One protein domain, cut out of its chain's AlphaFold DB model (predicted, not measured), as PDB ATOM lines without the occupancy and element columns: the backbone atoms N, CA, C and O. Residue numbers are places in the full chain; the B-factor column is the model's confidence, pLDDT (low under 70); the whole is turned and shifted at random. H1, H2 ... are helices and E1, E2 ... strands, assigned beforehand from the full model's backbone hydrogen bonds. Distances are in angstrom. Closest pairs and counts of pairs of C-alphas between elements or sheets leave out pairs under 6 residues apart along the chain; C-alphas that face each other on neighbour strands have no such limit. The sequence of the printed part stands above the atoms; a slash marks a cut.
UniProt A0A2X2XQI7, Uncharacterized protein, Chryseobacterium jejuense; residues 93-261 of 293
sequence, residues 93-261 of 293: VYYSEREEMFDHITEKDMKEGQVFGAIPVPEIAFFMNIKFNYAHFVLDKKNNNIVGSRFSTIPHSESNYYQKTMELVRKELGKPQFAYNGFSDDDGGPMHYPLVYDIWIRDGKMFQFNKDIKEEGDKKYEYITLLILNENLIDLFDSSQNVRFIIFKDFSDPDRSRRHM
ATOM      1  N   VAL A  93     171.635 181.851 226.640       64.56
ATOM      2  CA  VAL A  93     170.571 180.866 226.920       64.56
ATOM      3  C   VAL A  93     169.568 180.867 225.773       64.56
ATOM      4  O   VAL A  93     169.183 181.928 225.285       64.56
ATOM      5  N   TYR A  94     169.108 179.684 225.376       65.25
ATOM      6  CA  TYR A  94     168.186 179.510 224.259       65.25
ATOM      7  C   TYR A  94     166.825 179.018 224.742       65.25
ATOM      8  O   TYR A  94     166.728 178.032 225.472       65.25
ATOM      9  N   TYR A  95     165.777 179.694 224.284       61.12
ATOM     10  CA  TYR A  95     164.384 179.368 224.545       61.12
ATOM     11  C   TYR A  95     163.729 178.967 223.237       61.12
ATOM     12  O   TYR A  95     163.795 179.701 222.249       61.12
ATOM     13  N   SER A  96     163.123 177.785 223.235       60.44
ATOM     14  CA  SER A  96     162.467 177.250 222.056       60.44
ATOM     15  C   SER A  96     161.122 176.661 222.422       60.44
ATOM     16  O   SER A  96     160.989 175.894 223.377       60.44
ATOM     17  N   GLU A  97     160.140 176.974 221.595       63.41
ATOM     18  CA  GLU A  97     158.877 176.268 221.570       63.41
ATOM     19  C   GLU A  97     159.088 174.808 221.146       63.41
ATOM     20  O   GLU A  97     159.933 174.500 220.298       63.41
ATOM     21  N   ARG A  98     158.358 173.900 221.799       53.66
ATOM     22  CA  ARG A  98     158.376 172.455 221.540       53.66
ATOM     23  C   ARG A  98     157.585 172.081 220.282       53.66
ATOM     24  O   ARG A  98     157.894 171.072 219.661       53.66
ATOM     25  N   GLU A  99     156.581 172.885 219.942       51.84
ATOM     26  CA  GLU A  99     155.609 172.627 218.876       51.84
ATOM     27  C   GLU A  99     155.928 173.340 217.558       51.84
ATOM     28  O   GLU A  99     155.130 173.246 216.635       51.84
ATOM     29  N   GLU A 100     157.117 173.944 217.389       52.38
ATOM     30  CA  GLU A 100     157.642 174.224 216.039       52.38
ATOM     31  C   GLU A 100     158.059 172.888 215.389       52.38
ATOM     32  O   GLU A 100     159.225 172.628 215.088       52.38
ATOM     33  N   MET A 101     157.100 171.974 215.264       46.72
ATOM     34  CA  MET A 101     157.169 170.902 214.302       46.72
ATOM     35  C   MET A 101     156.943 171.572 212.956       46.72
ATOM     36  O   MET A 101     156.124 172.484 212.833       46.72
ATOM     37  N   PHE A 102     157.677 171.148 211.936       47.09
ATOM     38  CA  PHE A 102     157.373 171.483 210.550       47.09
ATOM     39  C   PHE A 102     156.053 170.803 210.163       47.09
ATOM     40  O   PHE A 102     156.035 169.910 209.316       47.09
ATOM     41  N   ASP A 103     154.971 171.164 210.849       44.72
ATOM     42  CA  ASP A 103     153.675 170.533 210.775       44.72
ATOM     43  C   ASP A 103     153.132 170.769 209.373       44.72
ATOM     44  O   ASP A 103     153.188 171.866 208.823       44.72
ATOM     45  N   HIS A 104     152.676 169.691 208.758       47.38
ATOM     46  CA  HIS A 104     152.145 169.632 207.396       47.38
ATOM     47  C   HIS A 104     150.693 170.134 207.334       47.38
ATOM     48  O   HIS A 104     150.039 170.057 206.297       47.38
ATOM     49  N   ILE A 105     150.178 170.628 208.460       49.06
ATOM     50  CA  ILE A 105     148.802 171.066 208.631       49.06
ATOM     51  C   ILE A 105     148.725 172.529 208.200       49.06
ATOM     52  O   ILE A 105     149.227 173.429 208.874       49.06
ATOM     53  N   THR A 106     148.103 172.772 207.050       51.69
ATOM     54  CA  THR A 106     147.885 174.132 206.558       51.69
ATOM     55  C   THR A 106     146.670 174.778 207.220       51.69
ATOM     56  O   THR A 106     145.749 174.099 207.680       51.69
ATOM     57  N   GLU A 107     146.585 176.109 207.164       47.00
ATOM     58  CA  GLU A 107     145.385 176.864 207.566       47.00
ATOM     59  C   GLU A 107     144.107 176.360 206.858       47.00
ATOM     60  O   GLU A 107     143.006 176.392 207.415       47.00
ATOM     61  N   LYS A 108     144.252 175.854 205.625       46.62
ATOM     62  CA  LYS A 108     143.165 175.266 204.838       46.62
ATOM     63  C   LYS A 108     142.733 173.902 205.387       46.62
ATOM     64  O   LYS A 108     141.534 173.677 205.530       46.62
ATOM     65  N   ASP A 109     143.675 173.042 205.770       46.97
ATOM     66  CA  ASP A 109     143.380 171.725 206.362       46.97
ATOM     67  C   ASP A 109     142.657 171.857 207.715       46.97
ATOM     68  O   ASP A 109     141.773 171.060 208.042       46.97
ATOM     69  N   MET A 110     142.971 172.924 208.460       50.62
ATOM     70  CA  MET A 110     142.304 173.293 209.713       50.62
ATOM     71  C   MET A 110     140.875 173.810 209.497       50.62
ATOM     72  O   MET A 110     139.976 173.485 210.272       50.62
ATOM     73  N   LYS A 111     140.648 174.611 208.447       49.16
ATOM     74  CA  LYS A 111     139.330 175.186 208.124       49.16
ATOM     75  C   LYS A 111     138.380 174.186 207.466       49.16
ATOM     76  O   LYS A 111     137.173 174.275 207.677       49.16
ATOM     77  N   GLU A 112     138.900 173.239 206.688       46.19
ATOM     78  CA  GLU A 112     138.099 172.249 205.953       46.19
ATOM     79  C   GLU A 112     137.831 170.955 206.750       46.19
ATOM     80  O   GLU A 112     137.153 170.061 206.247       46.19
ATOM     81  N   GLY A 113     138.320 170.843 207.993       38.22
ATOM     82  CA  GLY A 113     138.049 169.699 208.875       38.22
ATOM     83  C   GLY A 113     138.620 168.366 208.372       38.22
ATOM     84  O   GLY A 113     138.136 167.305 208.765       38.22
ATOM     85  N   GLN A 114     139.625 168.409 207.490       40.47
ATOM     86  CA  GLN A 114     140.172 167.224 206.819       40.47
ATOM     87  C   GLN A 114     141.126 166.403 207.702       40.47
ATOM     88  O   GLN A 114     141.445 165.267 207.354       40.47
ATOM     89  N   VAL A 115     141.530 166.921 208.869       43.34
ATOM     90  CA  VAL A 115     142.386 166.206 209.825       43.34
ATOM     91  C   VAL A 115     141.686 166.091 211.181       43.34
ATOM     92  O   VAL A 115     141.619 167.040 211.960       43.34
ATOM     93  N   PHE A 116     141.164 164.900 211.485       33.22
ATOM     94  CA  PHE A 116     140.693 164.568 212.831       33.22
ATOM     95  C   PHE A 116     141.882 164.595 213.805       33.22
ATOM     96  O   PHE A 116     142.801 163.795 213.672       33.22
ATOM     97  N   GLY A 117     141.853 165.492 214.795       34.81
ATOM     98  CA  GLY A 117     142.874 165.568 215.850       34.81
ATOM     99  C   GLY A 117     144.007 166.574 215.622       34.81
ATOM    100  O   GLY A 117     144.877 166.671 216.482       34.81
ATOM    101  N   ALA A 118     143.987 167.350 214.532       42.00
ATOM    102  CA  ALA A 118     144.897 168.482 214.357       42.00
ATOM    103  C   ALA A 118     144.611 169.567 215.408       42.00
ATOM    104  O   ALA A 118     143.493 170.084 215.490       42.00
ATOM    105  N   ILE A 119     145.616 169.903 216.219       46.44
ATOM    106  CA  ILE A 119     145.516 171.001 217.181       46.44
ATOM    107  C   ILE A 119     145.776 172.300 216.412       46.44
ATOM    108  O   ILE A 119     146.822 172.421 215.778       46.44
ATOM    109  N   PRO A 120     144.847 173.270 216.426       53.72
ATOM    110  CA  PRO A 120     145.084 174.550 215.785       53.72
ATOM    111  C   PRO A 120     146.280 175.251 216.432       53.72
ATOM    112  O   PRO A 120     146.259 175.498 217.638       53.72
ATOM    113  N   VAL A 121     147.290 175.599 215.630       67.69
ATOM    114  CA  VAL A 121     148.435 176.384 216.102       67.69
ATOM    115  C   VAL A 121     147.989 177.842 216.237       67.69
ATOM    116  O   VAL A 121     147.645 178.471 215.230       67.69
ATOM    117  N   PRO A 122     147.923 178.398 217.458       74.94
ATOM    118  CA  PRO A 122     147.404 179.741 217.661       74.94
ATOM    119  C   PRO A 122     148.346 180.788 217.066       74.94
ATOM    120  O   PRO A 122     149.559 180.610 217.000       74.94
ATOM    121  N   GLU A 123     147.779 181.917 216.658       85.56
ATOM    122  CA  GLU A 123     148.556 183.136 216.449       85.56
ATOM    123  C   GLU A 123     149.001 183.647 217.833       85.56
ATOM    124  O   GLU A 123     148.192 183.710 218.764       85.56
ATOM    125  N   ILE A 124     150.280 183.994 217.984       87.38
ATOM    126  CA  ILE A 124     150.870 184.395 219.278       87.38
ATOM    127  C   ILE A 124     151.442 185.810 219.244       87.38
ATOM    128  O   ILE A 124     151.506 186.499 220.262       87.38
ATOM    129  N   ALA A 125     151.837 186.272 218.062       91.94
ATOM    130  CA  ALA A 125     152.460 187.567 217.890       91.94
ATOM    131  C   ALA A 125     152.123 188.155 216.522       91.94
ATOM    132  O   ALA A 125     151.731 187.436 215.603       91.94
ATOM    133  N   PHE A 126     152.283 189.464 216.378       94.25
ATOM    134  CA  PHE A 126     152.179 190.136 215.094       94.25
ATOM    135  C   PHE A 126     153.271 191.189 214.942       94.25
ATOM    136  O   PHE A 126     153.737 191.776 215.918       94.25
ATOM    137  N   PHE A 127     153.669 191.417 213.698       93.25
ATOM    138  CA  PHE A 127     154.532 192.514 213.294       93.25
ATOM    139  C   PHE A 127     153.961 193.073 212.001       93.25
ATOM    140  O   PHE A 127     153.843 192.335 211.016       93.25
ATOM    141  N   MET A 128     153.606 194.358 211.996       89.94
ATOM    142  CA  MET A 128     152.924 194.975 210.857       89.94
ATOM    143  C   MET A 128     151.687 194.150 210.451       89.94
ATOM    144  O   MET A 128     150.830 193.840 211.283       89.94
ATOM    145  N   ASN A 129     151.606 193.740 209.186       86.81
ATOM    146  CA  ASN A 129     150.527 192.929 208.630       86.81
ATOM    147  C   ASN A 129     150.732 191.405 208.770       86.81
ATOM    148  O   ASN A 129     149.927 190.644 208.231       86.81
ATOM    149  N   ILE A 130     151.803 190.951 209.429       92.81
ATOM    150  CA  ILE A 130     152.149 189.530 209.557       92.81
ATOM    151  C   ILE A 130     151.801 189.040 210.951       92.81
ATOM    152  O   ILE A 130     152.145 189.674 211.947       92.81
ATOM    153  N   LYS A 131     151.164 187.874 211.022       92.62
ATOM    154  CA  LYS A 131     150.915 187.170 212.273       92.62
ATOM    155  C   LYS A 131     151.776 185.921 212.337       92.62
ATOM    156  O   LYS A 131     151.897 185.205 211.350       92.62
ATOM    157  N   PHE A 132     152.358 185.686 213.500       91.00
ATOM    158  CA  PHE A 132     153.292 184.604 213.750       91.00
ATOM    159  C   PHE A 132     152.708 183.618 214.747       91.00
ATOM    160  O   PHE A 132     151.917 183.978 215.626       91.00
ATOM    161  N   ASN A 133     153.137 182.373 214.603       87.12
ATOM    162  CA  ASN A 133     152.616 181.227 215.332       87.12
ATOM    163  C   ASN A 133     153.666 180.610 216.249       87.12
ATOM    164  O   ASN A 133     153.301 180.053 217.275       87.12
ATOM    165  N   TYR A 134     154.947 180.768 215.907       82.88
ATOM    166  CA  TYR A 134     156.065 180.220 216.666       82.88
ATOM    167  C   TYR A 134     157.014 181.319 217.120       82.88
ATOM    168  O   TYR A 134     157.202 182.307 216.403       82.88
ATOM    169  N   ALA A 135     157.623 181.143 218.295       85.00
ATOM    170  CA  ALA A 135     158.595 182.087 218.839       85.00
ATOM    171  C   ALA A 135     159.774 181.401 219.542       85.00
ATOM    172  O   ALA A 135     159.609 180.498 220.366       85.00
ATOM    173  N   HIS A 136     160.976 181.908 219.284       82.06
ATOM    174  CA  HIS A 136     162.230 181.491 219.910       82.06
ATOM    175  C   HIS A 136     162.985 182.718 220.401       82.06
ATOM    176  O   HIS A 136     162.913 183.782 219.784       82.06
ATOM    177  N   PHE A 137     163.757 182.562 221.473       81.94
ATOM    178  CA  PHE A 137     164.507 183.663 222.072       81.94
ATOM    179  C   PHE A 137     165.935 183.248 222.428       81.94
ATOM    180  O   PHE A 137     166.191 182.107 222.819       81.94
ATOM    181  N   VAL A 138     166.856 184.202 222.317       77.50
ATOM    182  CA  VAL A 138     168.246 184.104 222.772       77.50
ATOM    183  C   VAL A 138     168.467 185.167 223.835       77.50
ATOM    184  O   VAL A 138     168.194 186.345 223.594       77.50
ATOM    185  N   LEU A 139     168.948 184.751 225.004       77.44
ATOM    186  CA  LEU A 139     169.238 185.622 226.141       77.44
ATOM    187  C   LEU A 139     170.730 185.657 226.415       77.44
ATOM    188  O   LEU A 139     171.368 184.616 226.360       77.44
ATOM    189  N   ASP A 140     171.263 186.812 226.792       73.31
ATOM    190  CA  ASP A 140     172.610 186.952 227.353       73.31
ATOM    191  C   ASP A 140     172.615 186.541 228.830       73.31
ATOM    192  O   ASP A 140     171.914 187.121 229.647       73.31
ATOM    193  N   LYS A 141     173.423 185.546 229.201       71.12
ATOM    194  CA  LYS A 141     173.570 185.035 230.573       71.12
ATOM    195  C   LYS A 141     174.121 186.069 231.542       71.12
ATOM    196  O   LYS A 141     173.894 185.945 232.742       71.12
ATOM    197  N   LYS A 142     174.884 187.057 231.063       76.25
ATOM    198  CA  LYS A 142     175.514 188.055 231.938       76.25
ATOM    199  C   LYS A 142     174.482 188.997 232.542       76.25
ATOM    200  O   LYS A 142     174.657 189.442 233.672       76.25
ATOM    201  N   ASN A 143     173.428 189.309 231.791       79.38
ATOM    202  CA  ASN A 143     172.413 190.290 232.181       79.38
ATOM    203  C   ASN A 143     170.970 189.753 232.109       79.38
ATOM    204  O   ASN A 143     170.053 190.463 232.505       79.38
ATOM    205  N   ASN A 144     170.776 188.513 231.653       76.12
ATOM    206  CA  ASN A 144     169.495 187.848 231.399       76.12
ATOM    207  C   ASN A 144     168.551 188.603 230.450       76.12
ATOM    208  O   ASN A 144     167.348 188.357 230.459       76.12
ATOM    209  N   ASN A 145     169.075 189.505 229.619       83.81
ATOM    210  CA  ASN A 145     168.275 190.218 228.632       83.81
ATOM    211  C   ASN A 145     168.163 189.413 227.345       83.81
ATOM    212  O   ASN A 145     169.102 188.717 226.951       83.81
ATOM    213  N   ILE A 146     167.040 189.573 226.646       84.06
ATOM    214  CA  ILE A 146     166.934 189.095 225.270       84.06
ATOM    215  C   ILE A 146     167.917 189.873 224.411       84.06
ATOM    216  O   ILE A 146     168.014 191.094 224.478       84.06
ATOM    217  N   VAL A 147     168.621 189.151 223.557       81.62
ATOM    218  CA  VAL A 147     169.505 189.736 222.552       81.62
ATOM    219  C   VAL A 147     169.119 189.336 221.133       81.62
ATOM    220  O   VAL A 147     169.561 189.970 220.174       81.62
ATOM    221  N   GLY A 148     168.243 188.337 221.002       84.62
ATOM    222  CA  GLY A 148     167.639 187.946 219.742       84.62
ATOM    223  C   GLY A 148     166.315 187.218 219.919       84.62
ATOM    224  O   GLY A 148     166.096 186.528 220.914       84.62
ATOM    225  N   SER A 149     165.445 187.339 218.930       88.81
ATOM    226  CA  SER A 149     164.205 186.583 218.830       88.81
ATOM    227  C   SER A 149     163.958 186.142 217.394       88.81
ATOM    228  O   SER A 149     164.385 186.790 216.442       88.81
ATOM    229  N   ARG A 150     163.291 185.004 217.238       88.31
ATOM    230  CA  ARG A 150     162.848 184.488 215.947       88.31
ATOM    231  C   ARG A 150     161.367 184.181 216.035       88.31
ATOM    232  O   ARG A 150     160.960 183.468 216.946       88.31
ATOM    233  N   PHE A 151     160.606 184.675 215.073       90.38
ATOM    234  CA  PHE A 151     159.191 184.378 214.914       90.38
ATOM    235  C   PHE A 151     158.941 183.725 213.561       90.38
ATOM    236  O   PHE A 151     159.519 184.159 212.568       90.38
ATOM    237  N   SER A 152     158.069 182.722 213.511       87.25
ATOM    238  CA  SER A 152     157.770 181.987 212.274       87.25
ATOM    239  C   SER A 152     156.263 181.876 212.054       87.25
ATOM    240  O   SER A 152     155.494 181.715 213.010       87.25
ATOM    241  N   THR A 153     155.831 181.974 210.800       87.50
ATOM    242  CA  THR A 153     154.457 181.646 210.397       87.50
ATOM    243  C   THR A 153     154.265 180.130 210.320       87.50
ATOM    244  O   THR A 153     155.227 179.363 210.251       87.50
ATOM    245  N   ILE A 154     153.010 179.689 210.268       80.00
ATOM    246  CA  ILE A 154     152.664 178.345 209.778       80.00
ATOM    247  C   ILE A 154     152.979 178.189 208.272       80.00
ATOM    248  O   ILE A 154     153.237 179.190 207.594       80.00
ATOM    249  N   PRO A 155     152.964 176.954 207.728       76.00
ATOM    250  CA  PRO A 155     153.046 176.738 206.286       76.00
ATOM    251  C   PRO A 155     151.871 177.365 205.534       76.00
ATOM    252  O   PRO A 155     150.706 177.089 205.836       76.00
ATOM    253  N   HIS A 156     152.171 178.108 204.471       80.06
ATOM    254  CA  HIS A 156     151.169 178.623 203.543       80.06
ATOM    255  C   HIS A 156     151.285 177.937 202.181       80.06
ATOM    256  O   HIS A 156     152.339 177.934 201.552       80.06
ATOM    257  N   SER A 157     150.175 177.371 201.700       77.38
ATOM    258  CA  SER A 157     150.085 176.735 200.375       77.38
ATOM    259  C   SER A 157     149.911 177.736 199.227       77.38
ATOM    260  O   SER A 157     149.826 177.347 198.062       77.38
ATOM    261  N   GLU A 158     149.739 179.019 199.542       80.25
ATOM    262  CA  GLU A 158     149.584 180.068 198.543       80.25
ATOM    263  C   GLU A 158     150.920 180.336 197.842       80.25
ATOM    264  O   GLU A 158     151.931 180.635 198.475       80.25
ATOM    265  N   SER A 159     150.911 180.283 196.509       73.31
ATOM    266  CA  SER A 159     152.073 180.689 195.722       73.31
ATOM    267  C   SER A 159     152.333 182.192 195.871       73.31
ATOM    268  O   SER A 159     151.418 183.015 195.764       73.31
ATOM    269  N   ASN A 160     153.604 182.556 196.078       81.31
ATOM    270  CA  ASN A 160     154.057 183.934 196.294       81.31
ATOM    271  C   ASN A 160     153.533 184.582 197.590       81.31
ATOM    272  O   ASN A 160     153.477 185.814 197.671       81.31
ATOM    273  N   TYR A 161     153.164 183.781 198.593       87.00
ATOM    274  CA  TYR A 161     152.779 184.261 199.922       87.00
ATOM    275  C   TYR A 161     153.820 185.228 200.504       87.00
ATOM    276  O   TYR A 161     153.467 186.332 200.930       87.00
ATOM    277  N   TYR A 162     155.109 184.871 200.431       88.31
ATOM    278  CA  TYR A 162     156.195 185.732 200.906       88.31
ATOM    279  C   TYR A 162     156.195 187.079 200.178       88.31
ATOM    280  O   TYR A 162     156.214 188.134 200.806       88.31
ATOM    281  N   GLN A 163     156.130 187.062 198.842       87.44
ATOM    282  CA  GLN A 163     156.220 188.279 198.036       87.44
ATOM    283  C   GLN A 163     155.071 189.244 198.347       87.44
ATOM    284  O   GLN A 163     155.324 190.415 198.626       87.44
ATOM    285  N   LYS A 164     153.825 188.754 198.334       90.56
ATOM    286  CA  LYS A 164     152.633 189.566 198.622       90.56
ATOM    287  C   LYS A 164     152.695 190.180 200.015       90.56
ATOM    288  O   LYS A 164     152.395 191.359 200.191       90.56
ATOM    289  N   THR A 165     153.116 189.388 200.995       92.44
ATOM    290  CA  THR A 165     153.206 189.831 202.385       92.44
ATOM    291  C   THR A 165     154.308 190.874 202.560       92.44
ATOM    292  O   THR A 165     154.068 191.928 203.151       92.44
ATOM    293  N   MET A 166     155.487 190.646 201.976       92.00
ATOM    294  CA  MET A 166     156.607 191.582 202.073       92.00
ATOM    295  C   MET A 166     156.397 192.865 201.270       92.00
ATOM    296  O   MET A 166     156.953 193.899 201.627       92.00
ATOM    297  N   GLU A 167     155.581 192.867 200.214       91.56
ATOM    298  CA  GLU A 167     155.168 194.108 199.547       91.56
ATOM    299  C   GLU A 167     154.403 195.051 200.487       91.56
ATOM    300  O   GLU A 167     154.566 196.267 200.383       91.56
ATOM    301  N   LEU A 168     153.602 194.518 201.415       92.12
ATOM    302  CA  LEU A 168     152.916 195.319 202.432       92.12
ATOM    303  C   LEU A 168     153.898 195.822 203.493       92.12
ATOM    304  O   LEU A 168     153.947 197.026 203.740       92.12
ATOM    305  N   VAL A 169     154.771 194.949 204.006       92.25
ATOM    306  CA  VAL A 169     155.828 195.346 204.954       92.25
ATOM    307  C   VAL A 169     156.711 196.452 204.372       92.25
ATOM    308  O   VAL A 169     156.977 197.445 205.040       92.25
ATOM    309  N   ARG A 170     157.125 196.346 203.103       92.62
ATOM    310  CA  ARG A 170     157.939 197.370 202.421       92.62
ATOM    311  C   ARG A 170     157.191 198.690 202.201       92.62
ATOM    312  O   ARG A 170     157.836 199.729 202.090       92.62
ATOM    313  N   LYS A 171     155.854 198.686 202.118       92.31
ATOM    314  CA  LYS A 171     155.067 199.933 202.065       92.31
ATOM    315  C   LYS A 171     155.090 200.664 203.403       92.31
ATOM    316  O   LYS A 171     155.112 201.891 203.403       92.31
ATOM    317  N   GLU A 172     155.102 199.927 204.508       89.81
ATOM    318  CA  GLU A 172     155.086 200.489 205.863       89.81
ATOM    319  C   GLU A 172     156.494 200.846 206.363       89.81
ATOM    320  O   GLU A 172     156.708 201.937 206.884       89.81
ATOM    321  N   LEU A 173     157.478 199.969 206.144       90.38
ATOM    322  CA  LEU A 173     158.873 200.153 206.566       90.38
ATOM    323  C   LEU A 173     159.749 200.894 205.554       90.38
ATOM    324  O   LEU A 173     160.884 201.259 205.861       90.38
ATOM    325  N   GLY A 174     159.260 201.090 204.331       91.44
ATOM    326  CA  GLY A 174     160.082 201.543 203.216       91.44
ATOM    327  C   GLY A 174     161.007 200.446 202.679       91.44
ATOM    328  O   GLY A 174     160.854 199.253 202.946       91.44
ATOM    329  N   LYS A 175     161.983 200.856 201.865       91.50
ATOM    330  CA  LYS A 175     162.906 199.932 201.193       91.50
ATOM    331  C   LYS A 175     163.876 199.293 202.207       91.50
ATOM    332  O   LYS A 175     164.451 200.041 202.996       91.50
ATOM    333  N   PRO A 176     164.115 197.967 202.153       92.06
ATOM    334  CA  PRO A 176     165.122 197.324 202.993       92.06
ATOM    335  C   PRO A 176     166.532 197.811 202.645       92.06
ATOM    336  O   PRO A 176     166.837 198.121 201.488       92.06
ATOM    337  N   GLN A 177     167.402 197.838 203.653       90.75
ATOM    338  CA  GLN A 177     168.822 198.155 203.526       90.75
ATOM    339  C   GLN A 177     169.530 197.092 202.684       90.75
ATOM    340  O   GLN A 177     170.350 197.426 201.830       90.75
ATOM    341  N   PHE A 178     169.168 195.823 202.888       83.44
ATOM    342  CA  PHE A 178     169.651 194.708 202.086       83.44
ATOM    343  C   PHE A 178     168.474 193.855 201.635       83.44
ATOM    344  O   PHE A 178     167.623 193.479 202.437       83.44
ATOM    345  N   ALA A 179     168.444 193.544 200.345       79.88
ATOM    346  CA  ALA A 179     167.563 192.537 199.784       79.88
ATOM    347  C   ALA A 179     168.441 191.531 199.048       79.88
ATOM    348  O   ALA A 179     169.209 191.917 198.161       79.88
ATOM    349  N   TYR A 180     168.352 190.264 199.430       72.12
ATOM    350  CA  TYR A 180     169.084 189.183 198.789       72.12
ATOM    351  C   TYR A 180     168.107 188.139 198.283       72.12
ATOM    352  O   TYR A 180     167.247 187.685 199.026       72.12
ATOM    353  N   ASN A 181     168.281 187.739 197.029       64.44
ATOM    354  CA  ASN A 181     167.608 186.593 196.441       64.44
ATOM    355  C   ASN A 181     168.703 185.585 196.095       64.44
ATOM    356  O   ASN A 181     169.492 185.829 195.180       64.44
ATOM    357  N   GLY A 182     168.796 184.512 196.873       52.34
ATOM    358  CA  GLY A 182     169.773 183.451 196.668       52.34
ATOM    359  C   GLY A 182     169.302 182.434 195.642       52.34
ATOM    360  O   GLY A 182     168.105 182.187 195.498       52.34
ATOM    361  N   PHE A 183     170.259 181.827 194.943       42.09
ATOM    362  CA  PHE A 183     170.016 180.679 194.078       42.09
ATOM    363  C   PHE A 183     169.875 179.420 194.941       42.09
ATOM    364  O   PHE A 183     170.722 179.157 195.796       42.09
ATOM    365  N   SER A 184     168.806 178.650 194.713       41.38
ATOM    366  CA  SER A 184     168.822 177.225 195.037       41.38
ATOM    367  C   SER A 184     169.908 176.566 194.199       41.38
ATOM    368  O   SER A 184     170.024 176.926 193.029       41.38
ATOM    369  N   ASP A 185     170.698 175.640 194.745       39.75
ATOM    370  CA  ASP A 185     171.651 174.944 193.884       39.75
ATOM    371  C   ASP A 185     170.921 174.223 192.742       39.75
ATOM    372  O   ASP A 185     169.850 173.636 192.916       39.75
ATOM    373  N   ASP A 186     171.471 174.366 191.541       34.59
ATOM    374  CA  ASP A 186     170.867 173.954 190.272       34.59
ATOM    375  C   ASP A 186     170.739 172.418 190.119       34.59
ATOM    376  O   ASP A 186     170.355 171.936 189.056       34.59
ATOM    377  N   ASP A 187     171.003 171.640 191.177       34.75
ATOM    378  CA  ASP A 187     171.038 170.170 191.166       34.75
ATOM    379  C   ASP A 187     169.896 169.508 191.972       34.75
ATOM    380  O   ASP A 187     169.941 168.312 192.270       34.75
ATOM    381  N   GLY A 188     168.832 170.252 192.302       35.97
ATOM    382  CA  GLY A 188     167.515 169.675 192.623       35.97
ATOM    383  C   GLY A 188     167.425 168.824 193.900       35.97
ATOM    384  O   GLY A 188     166.509 168.014 194.034       35.97
ATOM    385  N   GLY A 189     168.356 168.990 194.844       34.72
ATOM    386  CA  GLY A 189     168.234 168.431 196.198       34.72
ATOM    387  C   GLY A 189     167.480 169.384 197.138       34.72
ATOM    388  O   GLY A 189     167.514 170.593 196.906       34.72
ATOM    389  N   PRO A 190     166.834 168.893 198.216       34.69
ATOM    390  CA  PRO A 190     166.106 169.755 199.141       34.69
ATOM    391  C   PRO A 190     167.065 170.762 199.781       34.69
ATOM    392  O   PRO A 190     168.002 170.395 200.492       34.69
ATOM    393  N   MET A 191     166.848 172.043 199.493       42.19
ATOM    394  CA  MET A 191     167.608 173.140 200.075       42.19
ATOM    395  C   MET A 191     166.786 173.745 201.217       42.19
ATOM    396  O   MET A 191     165.709 174.284 200.987       42.19
ATOM    397  N   HIS A 192     167.285 173.633 202.451       47.34
ATOM    398  CA  HIS A 192     166.602 174.075 203.678       47.34
ATOM    399  C   HIS A 192     167.116 175.423 204.222       47.34
ATOM    400  O   HIS A 192     167.002 175.684 205.416       47.34
ATOM    401  N   TYR A 193     167.699 176.280 203.377       53.09
ATOM    402  CA  TYR A 193     168.168 177.609 203.788       53.09
ATOM    403  C   TYR A 193     167.268 178.704 203.211       53.09
ATOM    404  O   TYR A 193     166.724 178.506 202.119       53.09
ATOM    405  N   PRO A 194     167.113 179.854 203.894       53.53
ATOM    406  CA  PRO A 194     166.249 180.908 203.397       53.53
ATOM    407  C   PRO A 194     166.702 181.369 202.015       53.53
ATOM    408  O   PRO A 194     167.866 181.709 201.791       53.53
ATOM    409  N   LEU A 195     165.759 181.357 201.080       61.50
ATOM    410  CA  LEU A 195     166.001 181.616 199.658       61.50
ATOM    411  C   LEU A 195     165.992 183.113 199.339       61.50
ATOM    412  O   LEU A 195     166.536 183.550 198.327       61.50
ATOM    413  N   VAL A 196     165.361 183.904 200.205       66.62
ATOM    414  CA  VAL A 196     165.220 185.352 200.070       66.62
ATOM    415  C   VAL A 196     165.331 185.990 201.447       66.62
ATOM    416  O   VAL A 196     164.718 185.493 202.392       66.62
ATOM    417  N   TYR A 197     166.080 187.091 201.528       79.94
ATOM    418  CA  TYR A 197     166.227 187.914 202.722       79.94
ATOM    419  C   TYR A 197     165.818 189.354 202.425       79.94
ATOM    420  O   TYR A 197     166.315 189.951 201.467       79.94
ATOM    421  N   ASP A 198     164.994 189.939 203.287       89.31
ATOM    422  CA  ASP A 198     164.780 191.384 203.366       89.31
ATOM    423  C   ASP A 198     165.215 191.881 204.749       89.31
ATOM    424  O   ASP A 198     164.707 191.413 205.769       89.31
ATOM    425  N   ILE A 199     166.164 192.818 204.792       92.12
ATOM    426  CA  ILE A 199     166.830 193.231 206.031       92.12
ATOM    427  C   ILE A 199     166.675 194.725 206.260       92.12
ATOM    428  O   ILE A 199     167.098 195.539 205.434       92.12
ATOM    429  N   TRP A 200     166.156 195.068 207.437       93.81
ATOM    430  CA  TRP A 200     166.162 196.415 207.983       93.81
ATOM    431  C   TRP A 200     167.063 196.510 209.206       93.81
ATOM    432  O   TRP A 200     167.085 195.609 210.037       93.81
ATOM    433  N   ILE A 201     167.776 197.625 209.337       91.31
ATOM    434  CA  ILE A 201     168.508 197.979 210.555       91.31
ATOM    435  C   ILE A 201     167.926 199.295 211.058       91.31
ATOM    436  O   ILE A 201     168.011 200.317 210.372       91.31
ATOM    437  N   ARG A 202     167.272 199.260 212.218       88.31
ATOM    438  CA  ARG A 202     166.634 200.426 212.840       88.31
ATOM    439  C   ARG A 202     166.568 200.246 214.349       88.31
ATOM    440  O   ARG A 202     166.453 199.122 214.831       88.31
ATOM    441  N   ASP A 203     166.641 201.351 215.081       87.19
ATOM    442  CA  ASP A 203     166.498 201.378 216.543       87.19
ATOM    443  C   ASP A 203     167.445 200.408 217.282       87.19
ATOM    444  O   ASP A 203     167.069 199.773 218.267       87.19
ATOM    445  N   GLY A 204     168.679 200.259 216.780       86.94
ATOM    446  CA  GLY A 204     169.680 199.350 217.348       86.94
ATOM    447  C   GLY A 204     169.351 197.864 217.172       86.94
ATOM    448  O   GLY A 204     169.897 197.024 217.892       86.94
ATOM    449  N   LYS A 205     168.443 197.522 216.249       89.50
ATOM    450  CA  LYS A 205     168.028 196.152 215.940       89.50
ATOM    451  C   LYS A 205     168.111 195.873 214.442       89.50
ATOM    452  O   LYS A 205     167.785 196.717 213.608       89.50
ATOM    453  N   MET A 206     168.482 194.644 214.110       91.69
ATOM    454  CA  MET A 206     168.255 194.060 212.795       91.69
ATOM    455  C   MET A 206     166.895 193.381 212.769       91.69
ATOM    456  O   MET A 206     166.579 192.631 213.685       91.69
ATOM    457  N   PHE A 207     166.144 193.592 211.697       93.56
ATOM    458  CA  PHE A 207     164.951 192.842 211.330       93.56
ATOM    459  C   PHE A 207     165.252 192.154 210.005       93.56
ATOM    460  O   PHE A 207     165.350 192.818 208.977       93.56
ATOM    461  N   GLN A 208     165.440 190.843 210.035       92.44
ATOM    462  CA  GLN A 208     165.709 190.029 208.861       92.44
ATOM    463  C   GLN A 208     164.502 189.126 208.607       92.44
ATOM    464  O   GLN A 208     164.197 188.243 209.407       92.44
ATOM    465  N   PHE A 209     163.824 189.356 207.491       92.25
ATOM    466  CA  PHE A 209     162.764 188.492 206.993       92.25
ATOM    467  C   PHE A 209     163.352 187.472 206.039       92.25
ATOM    468  O   PHE A 209     164.126 187.828 205.157       92.25
ATOM    469  N   ASN A 210     162.953 186.225 206.222       85.69
ATOM    470  CA  ASN A 210     163.446 185.058 205.517       85.69
ATOM    471  C   ASN A 210     162.272 184.382 204.809       85.69
ATOM    472  O   ASN A 210     161.234 184.140 205.436       85.69
ATOM    473  N   LYS A 211     162.443 184.047 203.527       83.06
ATOM    474  CA  LYS A 211     161.562 183.104 202.831       83.06
ATOM    475  C   LYS A 211     162.078 181.688 203.036       83.06
ATOM    476  O   LYS A 211     163.084 181.321 202.425       83.06
ATOM    477  N   ASP A 212     161.335 180.889 203.788       75.88
ATOM    478  CA  ASP A 212     161.588 179.455 203.890       75.88
ATOM    479  C   ASP A 212     160.609 178.690 202.992       75.88
ATOM    480  O   ASP A 212     159.472 179.117 202.762       75.88
ATOM    481  N   ILE A 213     161.067 177.568 202.439       70.94
ATOM    482  CA  ILE A 213     160.281 176.722 201.538       70.94
ATOM    483  C   ILE A 213     160.330 175.282 202.030       70.94
ATOM    484  O   ILE A 213     161.396 174.763 202.355       70.94
ATOM    485  N   LYS A 214     159.170 174.624 202.018       69.81
ATOM    486  CA  LYS A 214     159.052 173.178 202.215       69.81
ATOM    487  C   LYS A 214     158.364 172.551 201.012       69.81
ATOM    488  O   LYS A 214     157.336 173.049 200.556       69.81
ATOM    489  N   GLU A 215     158.926 171.458 200.517       64.31
ATOM    490  CA  GLU A 215     158.357 170.667 199.425       64.31
ATOM    491  C   GLU A 215     157.940 169.294 199.965       64.31
ATOM    492  O   GLU A 215     158.707 168.631 200.663       64.31
ATOM    493  N   GLU A 216     156.705 168.882 199.677       59.72
ATOM    494  CA  GLU A 216     156.136 167.588 200.064       59.72
ATOM    495  C   GLU A 216     155.406 166.966 198.870       59.72
ATOM    496  O   GLU A 216     154.262 167.311 198.555       59.72
ATOM    497  N   GLY A 217     156.080 166.041 198.180       68.56
ATOM    498  CA  GLY A 217     155.596 165.527 196.899       68.56
ATOM    499  C   GLY A 217     155.470 166.668 195.888       68.56
ATOM    500  O   GLY A 217     156.426 167.406 195.675       68.56
ATOM    501  N   ASP A 218     154.277 166.845 195.322       68.38
ATOM    502  CA  ASP A 218     153.989 167.925 194.365       68.38
ATOM    503  C   ASP A 218     153.554 169.239 195.042       68.38
ATOM    504  O   ASP A 218     153.248 170.226 194.367       68.38
ATOM    505  N   LYS A 219     153.461 169.266 196.380       66.94
ATOM    506  CA  LYS A 219     153.036 170.450 197.131       66.94
ATOM    507  C   LYS A 219     154.238 171.269 197.577       66.94
ATOM    508  O   LYS A 219     155.240 170.731 198.041       66.94
ATOM    509  N   LYS A 220     154.091 172.590 197.497       72.38
ATOM    510  CA  LYS A 220     155.082 173.570 197.939       72.38
ATOM    511  C   LYS A 220     154.445 174.525 198.933       72.38
ATOM    512  O   LYS A 220     153.380 175.080 198.661       72.38
ATOM    513  N   TYR A 221     155.118 174.715 200.054       75.62
ATOM    514  CA  TYR A 221     154.701 175.599 201.127       75.62
ATOM    515  C   TYR A 221     155.735 176.699 201.320       75.62
ATOM    516  O   TYR A 221     156.939 176.436 201.312       75.62
ATOM    517  N   GLU A 222     155.257 177.926 201.490       81.12
ATOM    518  CA  GLU A 222     156.073 179.081 201.850       81.12
ATOM    519  C   GLU A 222     155.850 179.443 203.319       81.12
ATOM    520  O   GLU A 222     154.738 179.331 203.840       81.12
ATOM    521  N   TYR A 223     156.912 179.915 203.965       83.25
ATOM    522  CA  TYR A 223     156.897 180.415 205.333       83.25
ATOM    523  C   TYR A 223     157.626 181.752 205.375       83.25
ATOM    524  O   TYR A 223     158.523 182.016 204.565       83.25
ATOM    525  N   ILE A 224     157.251 182.579 206.347       88.94
ATOM    526  CA  ILE A 224     157.995 183.783 206.690       88.94
ATOM    527  C   ILE A 224     158.590 183.578 208.074       88.94
ATOM    528  O   ILE A 224     157.864 183.406 209.056       88.94
ATOM    529  N   THR A 225     159.912 183.651 208.150       88.56
ATOM    530  CA  THR A 225     160.623 183.777 209.419       88.56
ATOM    531  C   THR A 225     161.060 185.234 209.590       88.56
ATOM    532  O   THR A 225     161.683 185.805 208.698       88.56
ATOM    533  N   LEU A 226     160.767 185.834 210.744       93.62
ATOM    534  CA  LEU A 226     161.292 187.123 211.185       93.62
ATOM    535  C   LEU A 226     162.342 186.896 212.275       93.62
ATOM    536  O   LEU A 226     162.018 186.494 213.390       93.62
ATOM    537  N   LEU A 227     163.596 187.190 211.952       90.56
ATOM    538  CA  LEU A 227     164.713 187.222 212.884       90.56
ATOM    539  C   LEU A 227     164.960 188.661 213.347       90.56
ATOM    540  O   LEU A 227     165.183 189.554 212.530       90.56
ATOM    541  N   ILE A 228     164.961 188.872 214.660       92.38
ATOM    542  CA  ILE A 228     165.282 190.150 215.288       92.38
ATOM    543  C   ILE A 228     166.518 189.963 216.149       92.38
ATOM    544  O   ILE A 228     166.521 189.130 217.050       92.38
ATOM    545  N   LEU A 229     167.565 190.742 215.902       87.12
ATOM    546  CA  LEU A 229     168.802 190.697 216.684       87.12
ATOM    547  C   LEU A 229     169.212 192.097 217.109       87.12
ATOM    548  O   LEU A 229     169.001 193.058 216.372       87.12
ATOM    549  N   ASN A 230     169.828 192.210 218.282       84.94
ATOM    550  CA  ASN A 230     170.535 193.430 218.653       84.94
ATOM    551  C   ASN A 230     171.627 193.713 217.608       84.94
ATOM    552  O   ASN A 230     172.373 192.810 217.230       84.94
ATOM    553  N   GLU A 231     171.725 194.959 217.152       81.06
ATOM    554  CA  GLU A 231     172.642 195.345 216.080       81.06
ATOM    555  C   GLU A 231     174.106 195.023 216.410       81.06
ATOM    556  O   GLU A 231     174.848 194.547 215.554       81.06
ATOM    557  N   ASN A 232     174.489 195.151 217.684       80.06
ATOM    558  CA  ASN A 232     175.838 194.830 218.150       80.06
ATOM    559  C   ASN A 232     176.180 193.335 218.054       80.06
ATOM    560  O   ASN A 232     177.353 192.970 218.102       80.06
ATOM    561  N   LEU A 233     175.173 192.461 217.951       75.81
ATOM    562  CA  LEU A 233     175.389 191.026 217.794       75.81
ATOM    563  C   LEU A 233     175.501 190.589 216.342       75.81
ATOM    564  O   LEU A 233     176.022 189.504 216.112       75.81
ATOM    565  N   ILE A 234     175.072 191.399 215.371       77.50
ATOM    566  CA  ILE A 234     175.030 190.977 213.963       77.50
ATOM    567  C   ILE A 234     176.410 190.504 213.479       77.50
ATOM    568  O   ILE A 234     176.491 189.539 212.736       77.50
ATOM    569  N   ASP A 235     177.502 191.145 213.900       72.00
ATOM    570  CA  ASP A 235     178.848 190.793 213.412       72.00
ATOM    571  C   ASP A 235     179.502 189.636 214.186       72.00
ATOM    572  O   ASP A 235     180.396 188.946 213.683       72.00
ATOM    573  N   LEU A 236     179.061 189.410 215.424       70.94
ATOM    574  CA  LEU A 236     179.674 188.458 216.354       70.94
ATOM    575  C   LEU A 236     178.882 187.157 216.495       70.94
ATOM    576  O   LEU A 236     179.415 186.174 217.017       70.94
ATOM    577  N   PHE A 237     177.625 187.148 216.053       72.12
ATOM    578  CA  PHE A 237     176.789 185.960 216.030       72.12
ATOM    579  C   PHE A 237     177.265 185.014 214.919       72.12
ATOM    580  O   PHE A 237     177.468 185.443 213.791       72.12
ATOM    581  N   ASP A 238     177.480 183.749 215.262       64.06
ATOM    582  CA  ASP A 238     177.952 182.660 214.407       64.06
ATOM    583  C   ASP A 238     176.821 181.643 214.341       64.06
ATOM    584  O   ASP A 238     176.615 180.829 215.251       64.06
ATOM    585  N   SER A 239     176.046 181.715 213.265       62.25
ATOM    586  CA  SER A 239     174.861 180.890 213.094       62.25
ATOM    587  C   SER A 239     175.179 179.410 212.889       62.25
ATOM    588  O   SER A 239     174.270 178.589 213.002       62.25
ATOM    589  N   SER A 240     176.447 179.027 212.681       53.12
ATOM    590  CA  SER A 240     176.850 177.609 212.679       53.12
ATOM    591  C   SER A 240     176.645 176.929 214.037       53.12
ATOM    592  O   SER A 240     176.431 175.724 214.112       53.12
ATOM    593  N   GLN A 241     176.623 177.697 215.131       53.69
ATOM    594  CA  GLN A 241     176.324 177.159 216.461       53.69
ATOM    595  C   GLN A 241     174.821 177.105 216.756       53.69
ATOM    596  O   GLN A 241     174.393 176.426 217.691       53.69
ATOM    597  N   ASN A 242     174.005 177.828 215.982       56.25
ATOM    598  CA  ASN A 242     172.555 177.809 216.107       56.25
ATOM    599  C   ASN A 242     171.872 178.108 214.767       56.25
ATOM    600  O   ASN A 242     171.527 179.249 214.452       56.25
ATOM    601  N   VAL A 243     171.581 177.035 214.036       57.12
ATOM    602  CA  VAL A 243     170.918 177.078 212.727       57.12
ATOM    603  C   VAL A 243     169.494 177.647 212.762       57.12
ATOM    604  O   VAL A 243     168.940 177.964 211.716       57.12
ATOM    605  N   ARG A 244     168.875 177.823 213.942       59.97
ATOM    606  CA  ARG A 244     167.582 178.523 214.037       59.97
ATOM    607  C   ARG A 244     167.733 180.038 213.912       59.97
ATOM    608  O   ARG A 244     166.765 180.703 213.587       59.97
ATOM    609  N   PHE A 245     168.915 180.597 214.161       66.25
ATOM    610  CA  PHE A 245     169.173 182.040 214.138       66.25
ATOM    611  C   PHE A 245     170.188 182.386 213.041       66.25
ATOM    612  O   PHE A 245     171.226 182.983 213.310       66.25
ATOM    613  N   ILE A 246     169.914 181.980 211.797       72.12
ATOM    614  CA  ILE A 246     170.806 182.241 210.657       72.12
ATOM    615  C   ILE A 246     170.758 183.707 210.231       72.12
ATOM    616  O   ILE A 246     169.702 184.204 209.838       72.12
ATOM    617  N   ILE A 247     171.908 184.385 210.267       76.81
ATOM    618  CA  ILE A 247     172.060 185.768 209.805       76.81
ATOM    619  C   ILE A 247     172.603 185.827 208.376       76.81
ATOM    620  O   ILE A 247     173.481 185.062 207.990       76.81
ATOM    621  N   PHE A 248     172.130 186.787 207.583       75.69
ATOM    622  CA  PHE A 248     172.568 186.936 206.192       75.69
ATOM    623  C   PHE A 248     174.081 187.186 206.045       75.69
ATOM    624  O   PHE A 248     174.699 186.721 205.086       75.69
ATOM    625  N   LYS A 249     174.702 187.906 206.991       74.31
ATOM    626  CA  LYS A 249     176.140 188.220 206.922       74.31
ATOM    627  C   LYS A 249     177.024 186.971 206.937       74.31
ATOM    628  O   LYS A 249     178.093 187.010 206.332       74.31
ATOM    629  N   ASP A 250     176.565 185.862 207.513       69.88
ATOM    630  CA  ASP A 250     177.327 184.607 207.542       69.88
ATOM    631  C   ASP A 250     177.555 184.024 206.147       69.88
ATOM    632  O   ASP A 250     178.564 183.367 205.909       69.88
ATOM    633  N   PHE A 251     176.688 184.335 205.181       66.88
ATOM    634  CA  PHE A 251     176.895 183.945 203.785       66.88
ATOM    635  C   PHE A 251     177.911 184.827 203.056       66.88
ATOM    636  O   PHE A 251     178.469 184.412 202.041       66.88
ATOM    637  N   SER A 252     178.149 186.040 203.559       68.75
ATOM    638  CA  SER A 252     179.157 186.955 203.015       68.75
ATOM    639  C   SER A 252     180.559 186.681 203.574       68.75
ATOM    640  O   SER A 252     181.545 187.087 202.961       68.75
ATOM    641  N   ASP A 253     180.658 185.990 204.711       69.31
ATOM    642  CA  ASP A 253     181.916 185.509 205.285       69.31
ATOM    643  C   ASP A 253     182.296 184.150 204.654       69.31
ATOM    644  O   ASP A 253     181.552 183.178 204.802       69.31
ATOM    645  N   PRO A 254     183.441 184.031 203.951       62.06
ATOM    646  CA  PRO A 254     183.816 182.800 203.253       62.06
ATOM    647  C   PRO A 254     183.997 181.576 204.156       62.06
ATOM    648  O   PRO A 254     183.741 180.454 203.715       62.06
ATOM    649  N   ASP A 255     184.457 181.761 205.394       62.66
ATOM    650  CA  ASP A 255     184.690 180.650 206.313       62.66
ATOM    651  C   ASP A 255     183.379 180.198 206.962       62.66
ATOM    652  O   ASP A 255     183.139 178.991 207.060       62.66
ATOM    653  N   ARG A 256     182.493 181.135 207.328       63.03
ATOM    654  CA  ARG A 256     181.147 180.809 207.840       63.03
ATOM    655  C   ARG A 256     180.272 180.186 206.751       63.03
ATOM    656  O   ARG A 256     179.671 179.135 206.969       63.03
ATOM    657  N   SER A 257     180.300 180.755 205.549       61.12
ATOM    658  CA  SER A 257     179.608 180.240 204.365       61.12
ATOM    659  C   SER A 257     180.052 178.814 204.018       61.12
ATOM    660  O   SER A 257     179.216 177.932 203.818       61.12
ATOM    661  N   ARG A 258     181.366 178.528 204.062       60.00
ATOM    662  CA  ARG A 258     181.895 177.168 203.852       60.00
ATOM    663  C   ARG A 258     181.314 176.161 204.849       60.00
ATOM    664  O   ARG A 258     181.017 175.039 204.446       60.00
ATOM    665  N   ARG A 259     181.142 176.530 206.124       57.56
ATOM    666  CA  ARG A 259     180.544 175.639 207.137       57.56
ATOM    667  C   ARG A 259     179.088 175.312 206.814       57.56
ATOM    668  O   ARG A 259     178.746 174.135 206.769       57.56
ATOM    669  N   HIS A 260     178.283 176.314 206.467       54.84
ATOM    670  CA  HIS A 260     176.895 176.095 206.049       54.84
ATOM    671  C   HIS A 260     176.782 175.237 204.780       54.84
ATOM    672  O   HIS A 260     175.933 174.351 204.696       54.84
ATOM    673  N   MET A 261     177.675 175.428 203.803       53.59
ATOM    674  CA  MET A 261     177.720 174.579 202.607       53.59
ATOM    675  C   MET A 261     178.079 173.123 202.928       53.59
ATOM    676  O   MET A 261     177.504 172.201 202.344       53.59
TER     677      MET A 261
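Overview. This is residues 93 to 261 of the 293 residues of an uncharacterized protein of Chryseobacterium jejuense (UniProt A0A2X2XQI7). One long, twisted and curled sheet of seven strands makes the body, with the long hairpin of E8 and E9 in its middle, helix H2 packed over one face and residues 244 to 248 of the tail folding back over the opposite face. The small hairpin of E2 and E3 turns off the end of E4 on H2's side, a loop with H1 lies far out at one end, and H3 and H4 make a corner beyond the tail. The 169 printed residues hold, in the order E1 H1 E2 E3 E4 E5 H2 E6 E7 E8 E9 H3 H4, four named helices and nine named strands, and the class is mixed. The large sheet runs E1 E4 E5 E9 E8 E7 E6, antiparallel throughout. The whole is compact, with a radius of gyration of the C-alphas of 16.4 A and spans of 46 by 40 by 33 A.

Along the chain. Find C-alpha 93 at (170.571, 180.866, 226.920); there E1 begins and runs to residue 96. Read on to H1, residues 107 to 111, then to E2, residues 125 to 127, and E3, residues 130 to 132. E4 takes residues 134 to 140, 20.8 A long, and E5 residues 146 to 152, 17.4 A. From C-alpha 161 at (152.779, 184.261, 199.922), H2 runs 18.3 A to residue 173. Next come E6, residues 178 to 181, and E7, residues 196 to 202, 19.8 A long. The two longest strands follow: E8, residues 205 to 216, 34.8 A, and E9, residues 219 to 230, 36.0 A. H3 takes residues 249 to 252, and H4, residues 254 to 261, ends at C-alpha 261, (177.720, 174.579, 202.607).

Arrangement. Start at E9 and E8, a hairpin, where N 208 and O 227 are 2.8 A apart, within hydrogen-bond range. E6, E7, E8 and E9 form a meander, each strand the antiparallel neighbour of the one before. Look at N 200 and O 207, 2.8 A, between E7 and E8, and at N 197 and O 180, 2.8 A, between E7 and the edge strand E6. On the other side of E9, N 149 of E5 and O 228 are 2.8 A apart. N 136 of E4 and O 150 of E5 are 2.8 A apart, and N 95 of the edge strand E1 and O 137 of E4 are 2.9 A apart. H2 is on this sheet at a height of 9.9 A, which gives two layers, a helix on one face of a sheet. It lies over E8 and runs along the strands, at 1 degree to E8 on the local plane; its closest C-alphas to E8 are those of Tyr 162 and Lys 211, 6.3 A. E2 and E3 form a separate hairpin, with N 127 and O 130 at 2.9 A; E3 runs on into E4 at 76 degrees. H1, H3 and H4 are not on the large sheet. H3 and H4 only just touch, with 3 pairs of C-alphas within 8 A, and only at the corner; the closest are Phe 251 and Ser 257, 4.6 A. In H1 and H4 every O i to N i+4 pair is within hydrogen-bond range, in H2 8 of 9; H3 is too short for such a pair.

Size, cuts and confidence. The two C-alphas farthest apart, those of Glu 112 and Lys 142, are 48.2 A apart. The printed part has no cut. The links from H1 to E2, E6 to E7 and E9 to H3 are long. The mean pLDDT of the printed part is 71.5; look for values under 70 in residues 93 to 121, 181 to 196, 214 to 219, 238 to 245 and 250 to 261.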